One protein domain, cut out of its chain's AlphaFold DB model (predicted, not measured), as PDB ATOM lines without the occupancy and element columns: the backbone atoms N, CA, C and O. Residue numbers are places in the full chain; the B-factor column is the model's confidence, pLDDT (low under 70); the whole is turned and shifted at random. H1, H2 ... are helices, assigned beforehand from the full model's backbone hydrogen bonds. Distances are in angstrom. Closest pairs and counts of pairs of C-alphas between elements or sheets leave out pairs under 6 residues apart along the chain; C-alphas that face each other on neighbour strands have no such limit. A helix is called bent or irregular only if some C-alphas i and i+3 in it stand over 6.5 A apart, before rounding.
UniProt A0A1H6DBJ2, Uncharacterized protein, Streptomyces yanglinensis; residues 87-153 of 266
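This is residues 87 to 153 of the 266 residues of an uncharacterized protein of Streptomyces yanglinensis (UniProt A0A1H6DBJ2). H1 and H2 run opposite ways with a gap between them, and H4 crosses over that gap on one side, about perpendicular to both. H3 slants from near the beginning of H1 to the beginning of H4, and the very short H5 follows H4 near the beginning of H2. The printed part has 67 residues with five named helices, H1 to H5 in chain order, and no named strand: all helix. It is compact, with a radius of gyration of the C-alphas of 11.4 A and spans of 31 by 22 by 20 A.

H1, residues 87 to 103, begins with C-alpha 87 at (215.952, 164.883, 195.990) and is 24.5 A long. H2, residues 110 to 118, measures 12.8 A. H3, residues 122 to 133, measures 19.7 A and is irregular: C-alphas 129 and 132 are 9.3 A apart. H4, residues 137 to 145, measures 13.1 A. H5, residues 148 to 151, measures 5.2 A and ends with C-alpha 151 at (192.520, 150.945, 182.790).

H1 touches H3 at a steep tilt of 63 degrees, the same way; their closest C-alphas, of Arg 89 and Ala 122, are 5.0 A apart. H3 touches H4 at a steep tilt of 59 degrees, opposite ways, closest at C-alphas of Ala 129 and Ile 138, 5.0 A. H4 is close but not clearly touching H2, with the closest C-alphas, of Ala 115 and Glu 145, 6.5 A apart. H2 and H5 only just touch, with 3 pairs of C-alphas within 8 A. H1 and H2 are only just apart, closest 8.5 A. In H1 and H2 every O i to N i+4 pair is within hydrogen-bond range; in H3 5 of 8 are, in H4 4 of 5, and H5 is too short for such a pair.

The farthest C-alphas, of Gln 87 and His 149, are 34.4 A apart. The printed part has no cut and no long link. Mean pLDDT of the printed part is 70.6; residues 101 to 112, 130 to 137 and 146 to 153 are under 70.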
ATOM      1  N   GLN A  87     216.869 163.839 196.434       81.31
ATOM      2  CA  GLN A  87     215.952 164.883 195.990       81.31
ATOM      3  C   GLN A  87     214.943 164.355 194.958       81.31
ATOM      4  O   GLN A  87     213.752 164.655 195.073       81.31
ATOM      5  N   ALA A  88     215.383 163.526 194.004       80.56
ATOM      6  CA  ALA A  88     214.497 162.879 193.036       80.56
ATOM      7  C   ALA A  88     213.515 161.922 193.725       80.56
ATOM      8  O   ALA A  88     212.317 161.984 193.454       80.56
ATOM      9  N   ARG A  89     213.977 161.111 194.689       82.12
ATOM     10  CA  ARG A  89     213.101 160.228 195.483       82.12
ATOM     11  C   ARG A  89     212.032 161.005 196.247       82.12
ATOM     12  O   ARG A  89     210.861 160.617 196.225       82.12
ATOM     13  N   ARG A  90     212.393 162.126 196.881       77.62
ATOM     14  CA  ARG A  90     211.435 163.005 197.581       77.62
ATOM     15  C   ARG A  90     210.434 163.646 196.615       77.62
ATOM     16  O   ARG A  90     209.241 163.698 196.912       77.62
ATOM     17  N   ALA A  91     210.885 164.114 195.451       80.00
ATOM     18  CA  ALA A  91     210.008 164.669 194.419       80.00
ATOM     19  C   ALA A  91     209.030 163.616 193.872       80.00
ATOM     20  O   ALA A  91     207.821 163.829 193.916       80.00
ATOM     21  N   ALA A  92     209.537 162.458 193.452       83.88
ATOM     22  CA  ALA A  92     208.750 161.336 192.946       83.88
ATOM     23  C   ALA A  92     207.692 160.864 193.951       83.88
ATOM     24  O   ALA A  92     206.541 160.624 193.590       83.88
ATOM     25  N   THR A  93     208.062 160.786 195.230       81.44
ATOM     26  CA  THR A  93     207.138 160.400 196.301       81.44
ATOM     27  C   THR A  93     205.971 161.384 196.426       81.44
ATOM     28  O   THR A  93     204.825 160.946 196.534       81.44
ATOM     29  N   ARG A  94     206.236 162.699 196.357       77.88
ATOM     30  CA  ARG A  94     205.184 163.733 196.366       77.88
ATOM     31  C   ARG A  94     204.269 163.610 195.156       77.88
ATOM     32  O   ARG A  94     203.057 163.528 195.322       77.88
ATOM     33  N   ILE A  95     204.856 163.486 193.968       82.00
ATOM     34  CA  ILE A  95     204.120 163.321 192.712       82.00
ATOM     35  C   ILE A  95     203.186 162.095 192.782       82.00
ATOM     36  O   ILE A  95     201.996 162.204 192.479       82.00
ATOM     37  N   ARG A  96     203.684 160.935 193.240       84.19
ATOM     38  CA  ARG A  96     202.873 159.714 193.400       84.19
ATOM     39  C   ARG A  96     201.745 159.908 194.418       84.19
ATOM     40  O   ARG A  96     200.612 159.509 194.157       84.19
ATOM     41  N   ALA A  97     202.024 160.535 195.561       75.88
ATOM     42  CA  ALA A  97     201.031 160.768 196.614       75.88
ATOM     43  C   ALA A  97     199.931 161.770 196.208       75.88
ATOM     44  O   ALA A  97     198.772 161.627 196.626       75.88
ATOM     45  N   GLU A  98     200.275 162.781 195.409       75.81
ATOM     46  CA  GLU A  98     199.327 163.732 194.824       75.81
ATOM     47  C   GLU A  98     198.442 163.062 193.777       75.81
ATOM     48  O   GLU A  98     197.219 163.179 193.866       75.81
ATOM     49  N   LEU A  99     199.032 162.300 192.848       77.50
ATOM     50  CA  LEU A  99     198.287 161.576 191.815       77.50
ATOM     51  C   LEU A  99     197.279 160.601 192.436       77.50
ATOM     52  O   LEU A  99     196.089 160.653 192.121       77.50
ATOM     53  N   VAL A 100     197.743 159.757 193.365       75.88
ATOM     54  CA  VAL A 100     196.891 158.786 194.064       75.88
ATOM     55  C   VAL A 100     195.771 159.491 194.822       75.88
ATOM     56  O   VAL A 100     194.606 159.105 194.721       75.88
ATOM     57  N   GLY A 101     196.107 160.569 195.532       65.62
ATOM     58  CA  GLY A 101     195.133 161.356 196.278       65.62
ATOM     59  C   GLY A 101     194.068 162.003 195.406       65.62
ATOM     60  O   GLY A 101     192.894 161.955 195.756       65.62
ATOM     61  N   LYS A 102     194.469 162.589 194.273       67.94
ATOM     62  CA  LYS A 102     193.572 163.265 193.329       67.94
ATOM     63  C   LYS A 102     192.615 162.293 192.641       67.94
ATOM     64  O   LYS A 102     191.492 162.678 192.332       67.94
ATOM     65  N   ARG A 103     193.061 161.065 192.358       67.94
ATOM     66  CA  ARG A 103     192.305 160.096 191.548       67.94
ATOM     67  C   ARG A 103     191.480 159.117 192.367       67.94
ATOM     68  O   ARG A 103     190.308 158.925 192.072       67.94
ATOM     69  N   TRP A 104     192.086 158.509 193.379       66.00
ATOM     70  CA  TRP A 104     191.496 157.368 194.086       66.00
ATOM     71  C   TRP A 104     191.295 157.631 195.576       66.00
ATOM     72  O   TRP A 104     190.581 156.889 196.250       66.00
ATOM     73  N   GLY A 105     191.894 158.700 196.111       64.12
ATOM     74  CA  GLY A 105     191.792 159.047 197.520       64.12
ATOM     75  C   GLY A 105     192.305 157.909 198.403       64.12
ATOM     76  O   GLY A 105     193.512 157.719 198.520       64.12
ATOM     77  N   ASN A 106     191.378 157.170 199.021       57.00
ATOM     78  CA  ASN A 106     191.664 156.035 199.907       57.00
ATOM     79  C   ASN A 106     191.298 154.664 199.304       57.00
ATOM     80  O   ASN A 106     191.469 153.653 199.977       57.00
ATOM     81  N   ALA A 107     190.742 154.622 198.091       61.06
ATOM     82  CA  ALA A 107     190.226 153.408 197.463       61.06
ATOM     83  C   ALA A 107     190.895 153.201 196.100       61.06
ATOM     84  O   ALA A 107     190.340 153.544 195.058       61.06
ATOM     85  N   ILE A 108     192.122 152.677 196.121       65.62
ATOM     86  CA  ILE A 108     192.891 152.372 194.909       65.62
ATOM     87  C   ILE A 108     192.397 151.032 194.341       65.62
ATOM     88  O   ILE A 108     192.413 150.041 195.075       65.62
ATOM     89  N   PRO A 109     191.982 150.959 193.062       62.91
ATOM     90  CA  PRO A 109     191.610 149.689 192.448       62.91
ATOM     91  C   PRO A 109     192.786 148.686 192.454       62.91
ATOM     92  O   PRO A 109     193.928 149.106 192.244       62.91
ATOM     93  N   PRO A 110     192.550 147.372 192.640       62.12
ATOM     94  CA  PRO A 110     193.622 146.380 192.801       62.12
ATOM     95  C   PRO A 110     194.666 146.368 191.672       62.12
ATOM     96  O   PRO A 110     195.859 146.464 191.945       62.12
ATOM     97  N   GLY A 111     194.242 146.369 190.402       61.00
ATOM     98  CA  GLY A 111     195.177 146.373 189.265       61.00
ATOM     99  C   GLY A 111     196.025 147.649 189.159       61.00
ATOM    100  O   GLY A 111     197.166 147.630 188.695       61.00
ATOM    101  N   VAL A 112     195.503 148.768 189.668       67.75
ATOM    102  CA  VAL A 112     196.227 150.047 189.758       67.75
ATOM    103  C   VAL A 112     197.246 149.997 190.877       67.75
ATOM    104  O   VAL A 112     198.365 150.477 190.719       67.75
ATOM    105  N   LEU A 113     196.873 149.395 192.004       73.38
ATOM    106  CA  LEU A 113     197.779 149.207 193.120       73.38
ATOM    107  C   LEU A 113     198.984 148.351 192.707       73.38
ATOM    108  O   LEU A 113     200.119 148.714 193.012       73.38
ATOM    109  N   ASP A 114     198.761 147.279 191.951       70.44
ATOM    110  CA  ASP A 114     199.838 146.417 191.456       70.44
ATOM    111  C   ASP A 114     200.723 147.102 190.405       70.44
ATOM    112  O   ASP A 114     201.933 146.871 190.355       70.44
ATOM    113  N   ALA A 115     200.172 148.002 189.587       74.00
ATOM    114  CA  ALA A 115     200.978 148.860 188.717       74.00
ATOM    115  C   ALA A 115     201.825 149.860 189.529       74.00
ATOM    116  O   ALA A 115     203.039 149.948 189.345       74.00
ATOM    117  N   LEU A 116     201.224 150.557 190.497       80.31
ATOM    118  CA  LEU A 116     201.919 151.522 191.355       80.31
ATOM    119  C   LEU A 116     203.008 150.880 192.229       80.31
ATOM    120  O   LEU A 116     203.996 151.541 192.549       80.31
ATOM    121  N   ARG A 117     202.854 149.602 192.595       80.25
ATOM    122  CA  ARG A 117     203.885 148.813 193.288       80.25
ATOM    123  C   ARG A 117     205.116 148.543 192.425       80.25
ATOM    124  O   ARG A 117     206.205 148.428 192.974       80.25
ATOM    125  N   ARG A 118     204.954 148.456 191.104       80.44
ATOM    126  CA  ARG A 118     206.053 148.254 190.145       80.44
ATOM    127  C   ARG A 118     206.736 149.566 189.754       80.44
ATOM    128  O   ARG A 118     207.926 149.576 189.463       80.44
ATOM    129  N   LEU A 119     206.006 150.681 189.798       85.81
ATOM    130  CA  LEU A 119     206.515 152.017 189.479       85.81
ATOM    131  C   LEU A 119     207.279 152.638 190.657       85.81
ATOM    132  O   LEU A 119     206.813 153.595 191.285       85.81
ATOM    133  N   THR A 120     208.460 152.098 190.961       87.75
ATOM    134  CA  THR A 120     209.324 152.585 192.051       87.75
ATOM    135  C   THR A 120     210.440 153.522 191.597       87.75
ATOM    136  O   THR A 120     211.025 154.190 192.442       87.75
ATOM    137  N   ASP A 121     210.745 153.607 190.300       89.44
ATOM    138  CA  ASP A 121     211.842 154.439 189.789       89.44
ATOM    139  C   ASP A 121     211.549 155.943 189.933       89.44
ATOM    140  O   ASP A 121     210.687 156.510 189.254       89.44
ATOM    141  N   ALA A 122     212.302 156.609 190.809       86.44
ATOM    142  CA  ALA A 122     212.159 158.030 191.081       86.44
ATOM    143  C   ALA A 122     212.394 158.919 189.848       86.44
ATOM    144  O   ALA A 122     211.706 159.929 189.681       86.44
ATOM    145  N   GLU A 123     213.336 158.567 188.973       86.94
ATOM    146  CA  GLU A 123     213.643 159.378 187.792       86.94
ATOM    147  C   GLU A 123     212.538 159.289 186.744       86.94
ATOM    148  O   GLU A 123     212.220 160.288 186.090       86.94
ATOM    149  N   TRP A 124     211.898 158.123 186.630       88.88
ATOM    150  CA  TRP A 124     210.716 157.942 185.794       88.88
ATOM    151  C   TRP A 124     209.583 158.885 186.220       88.88
ATOM    152  O   TRP A 124     209.021 159.591 185.380       88.88
ATOM    153  N   TRP A 125     209.286 158.962 187.523       87.50
ATOM    154  CA  TRP A 125     208.229 159.837 188.049       87.50
ATOM    155  C   TRP A 125     208.525 161.314 187.789       87.50
ATOM    156  O   TRP A 125     207.644 162.047 187.343       87.50
ATOM    157  N   VAL A 126     209.764 161.757 188.026       84.81
ATOM    158  CA  VAL A 126     210.167 163.156 187.804       84.81
ATOM    159  C   VAL A 126     210.091 163.528 186.321       84.81
ATOM    160  O   VAL A 126     209.557 164.583 185.980       84.81
ATOM    161  N   ARG A 127     210.553 162.649 185.425       84.88
ATOM    162  CA  ARG A 127     210.510 162.870 183.971       84.88
ATOM    163  C   ARG A 127     209.079 162.962 183.440       84.88
ATOM    164  O   ARG A 127     208.778 163.831 182.625       84.88
ATOM    165  N   ASN A 128     208.193 162.086 183.913       78.12
ATOM    166  CA  ASN A 128     206.810 162.006 183.438       78.12
ATOM    167  C   ASN A 128     205.862 163.006 184.117       78.12
ATOM    168  O   ASN A 128     204.811 163.306 183.554       78.12
ATOM    169  N   ALA A 129     206.227 163.572 185.271       72.50
ATOM    170  CA  ALA A 129     205.482 164.669 185.896       72.50
ATOM    171  C   ALA A 129     205.438 165.931 185.026       72.50
ATOM    172  O   ALA A 129     204.428 166.629 185.008       72.50
ATOM    173  N   VAL A 130     206.522 166.200 184.296       60.91
ATOM    174  CA  VAL A 130     206.689 167.395 183.449       60.91
ATOM    175  C   VAL A 130     206.464 167.081 181.957       60.91
ATOM    176  O   VAL A 130     206.365 167.992 181.139       60.91
ATOM    177  N   GLY A 131     206.399 165.794 181.591       48.56
ATOM    178  CA  GLY A 131     206.504 165.299 180.212       48.56
ATOM    179  C   GLY A 131     205.483 165.869 179.216       48.56
ATOM    180  O   GLY A 131     204.416 166.310 179.598       48.56
ATOM    181  N   ASP A 132     205.871 165.902 177.934       49.06
ATOM    182  CA  ASP A 132     205.123 166.286 176.712       49.06
ATOM    183  C   ASP A 132     204.336 167.619 176.677       49.06
ATOM    184  O   ASP A 132     203.634 167.894 175.699       49.06
ATOM    185  N   GLY A 133     204.498 168.485 177.683       48.66
ATOM    186  CA  GLY A 133     203.951 169.848 177.693       48.66
ATOM    187  C   GLY A 133     202.436 169.916 177.896       48.66
ATOM    188  O   GLY A 133     201.831 170.964 177.668       48.66
ATOM    189  N   ARG A 134     201.803 168.810 178.311       51.00
ATOM    190  CA  ARG A 134     200.362 168.763 178.590       51.00
ATOM    191  C   ARG A 134     200.092 168.673 180.096       51.00
ATOM    192  O   ARG A 134     200.779 167.922 180.782       51.00
ATOM    193  N   PRO A 135     199.007 169.283 180.611       46.94
ATOM    194  CA  PRO A 135     198.649 169.246 182.040       46.94
ATOM    195  C   PRO A 135     198.361 167.855 182.658       46.94
ATOM    196  O   PRO A 135     197.995 167.776 183.826       46.94
ATOM    197  N   GLN A 136     198.442 166.766 181.884       64.62
ATOM    198  CA  GLN A 136     198.034 165.396 182.252       64.62
ATOM    199  C   GLN A 136     199.060 164.349 181.777       64.62
ATOM    200  O   GLN A 136     198.713 163.237 181.369       64.62
ATOM    201  N   ALA A 137     200.333 164.732 181.702       69.19
ATOM    202  CA  ALA A 137     201.421 163.876 181.239       69.19
ATOM    203  C   ALA A 137     201.562 162.607 182.077       69.19
ATOM    204  O   ALA A 137     201.531 161.494 181.548       69.19
ATOM    205  N   ILE A 138     201.605 162.775 183.397       74.69
ATOM    206  CA  ILE A 138     201.844 161.655 184.293       74.69
ATOM    207  C   ILE A 138     200.657 160.706 184.407       74.69
ATOM    208  O   ILE A 138     200.851 159.500 184.492       74.69
ATOM    209  N   ASP A 139     199.428 161.220 184.321       71.06
ATOM    210  CA  ASP A 139     198.226 160.387 184.272       71.06
ATOM    211  C   ASP A 139     198.254 159.429 183.070       71.06
ATOM    212  O   ASP A 139     197.865 158.267 183.190       71.06
ATOM    213  N   ARG A 140     198.749 159.895 181.915       70.12
ATOM    214  CA  ARG A 140     198.885 159.069 180.706       70.12
ATOM    215  C   ARG A 140     200.042 158.088 180.802       70.12
ATOM    216  O   ARG A 140     199.865 156.935 180.424       70.12
ATOM    217  N   ALA A 141     201.185 158.530 181.321       75.19
ATOM    218  CA  ALA A 141     202.334 157.658 181.537       75.19
ATOM    219  C   ALA A 141     201.972 156.502 182.480       75.19
ATOM    220  O   ALA A 141     202.197 155.348 182.143       75.19
ATOM    221  N   VAL A 142     201.306 156.788 183.605       75.25
ATOM    222  CA  VAL A 142     200.823 155.751 184.532       75.25
ATOM    223  C   VAL A 142     199.763 154.866 183.871       75.25
ATOM    224  O   VAL A 142     199.813 153.651 184.023       75.25
ATOM    225  N   GLY A 143     198.828 155.438 183.105       70.88
ATOM    226  CA  GLY A 143     197.804 154.669 182.394       70.88
ATOM    227  C   GLY A 143     198.356 153.681 181.356       70.88
ATOM    228  O   GLY A 143     197.737 152.641 181.130       70.88
ATOM    229  N   ALA A 144     199.511 153.970 180.749       72.44
ATOM    230  CA  ALA A 144     200.181 153.065 179.811       72.44
ATOM    231  C   ALA A 144     200.762 151.818 180.502       72.44
ATOM    232  O   ALA A 144     200.766 150.740 179.911       72.44
ATOM    233  N   GLU A 145     201.175 151.956 181.761       71.31
ATOM    234  CA  GLU A 145     201.778 150.896 182.580       71.31
ATOM    235  C   GLU A 145     200.730 149.988 183.254       71.31
ATOM    236  O   GLU A 145     201.058 148.950 183.832       71.31
ATOM    237  N   VAL A 146     199.444 150.356 183.189       65.81
ATOM    238  CA  VAL A 146     198.341 149.563 183.749       65.81
ATOM    239  C   VAL A 146     197.806 148.570 182.699       65.81
ATOM    240  O   VAL A 146     197.591 148.957 181.540       65.81
ATOM    241  N   PRO A 147     197.536 147.299 183.065       57.84
ATOM    242  CA  PRO A 147     196.875 146.341 182.178       57.84
ATOM    243  C   PRO A 147     195.562 146.886 181.599       57.84
ATOM    244  O   PRO A 147     194.798 147.561 182.285       57.84
ATOM    245  N   GLU A 148     195.272 146.591 180.327       55.38
ATOM    246  CA  GLU A 148     194.127 147.172 179.602       55.38
ATOM    247  C   GLU A 148     192.773 146.926 180.295       55.38
ATOM    248  O   GLU A 148     191.914 147.811 180.300       55.38
ATOM    249  N   HIS A 149     192.603 145.758 180.926       52.09
ATOM    250  CA  HIS A 149     191.409 145.411 181.703       52.09
ATOM    251  C   HIS A 149     191.178 146.376 182.882       52.09
ATOM    252  O   HIS A 149     190.049 146.810 183.122       52.09
ATOM    253  N   ASP A 150     192.257 146.795 183.546       49.09
ATOM    254  CA  ASP A 150     192.220 147.619 184.756       49.09
ATOM    255  C   ASP A 150     192.191 149.122 184.447       49.09
ATOM    256  O   ASP A 150     191.691 149.913 185.250       49.09
ATOM    257  N   ARG A 151     192.618 149.540 183.244       55.25
ATOM    258  CA  ARG A 151     192.520 150.945 182.790       55.25
ATOM    259  C   ARG A 151     191.087 151.477 182.820       55.25
ATOM    260  O   ARG A 151     190.882 152.663 183.073       55.25
ATOM    261  N   ARG A 152     190.092 150.611 182.591       49.84
ATOM    262  CA  ARG A 152     188.660 150.966 182.647       49.84
ATOM    263  C   ARG A 152     188.168 151.221 184.075       49.84
ATOM    264  O   ARG A 152     187.261 152.024 184.259       49.84
ATOM    265  N   GLN A 153     188.777 150.578 185.072       44.88
ATOM    266  CA  GLN A 153     188.434 150.744 186.491       44.88
ATOM    267  C   GLN A 153     189.103 151.966 187.131       44.88
ATOM    268  O   GLN A 153     188.721 152.386 188.220       44.88
TER     269      GLN A 153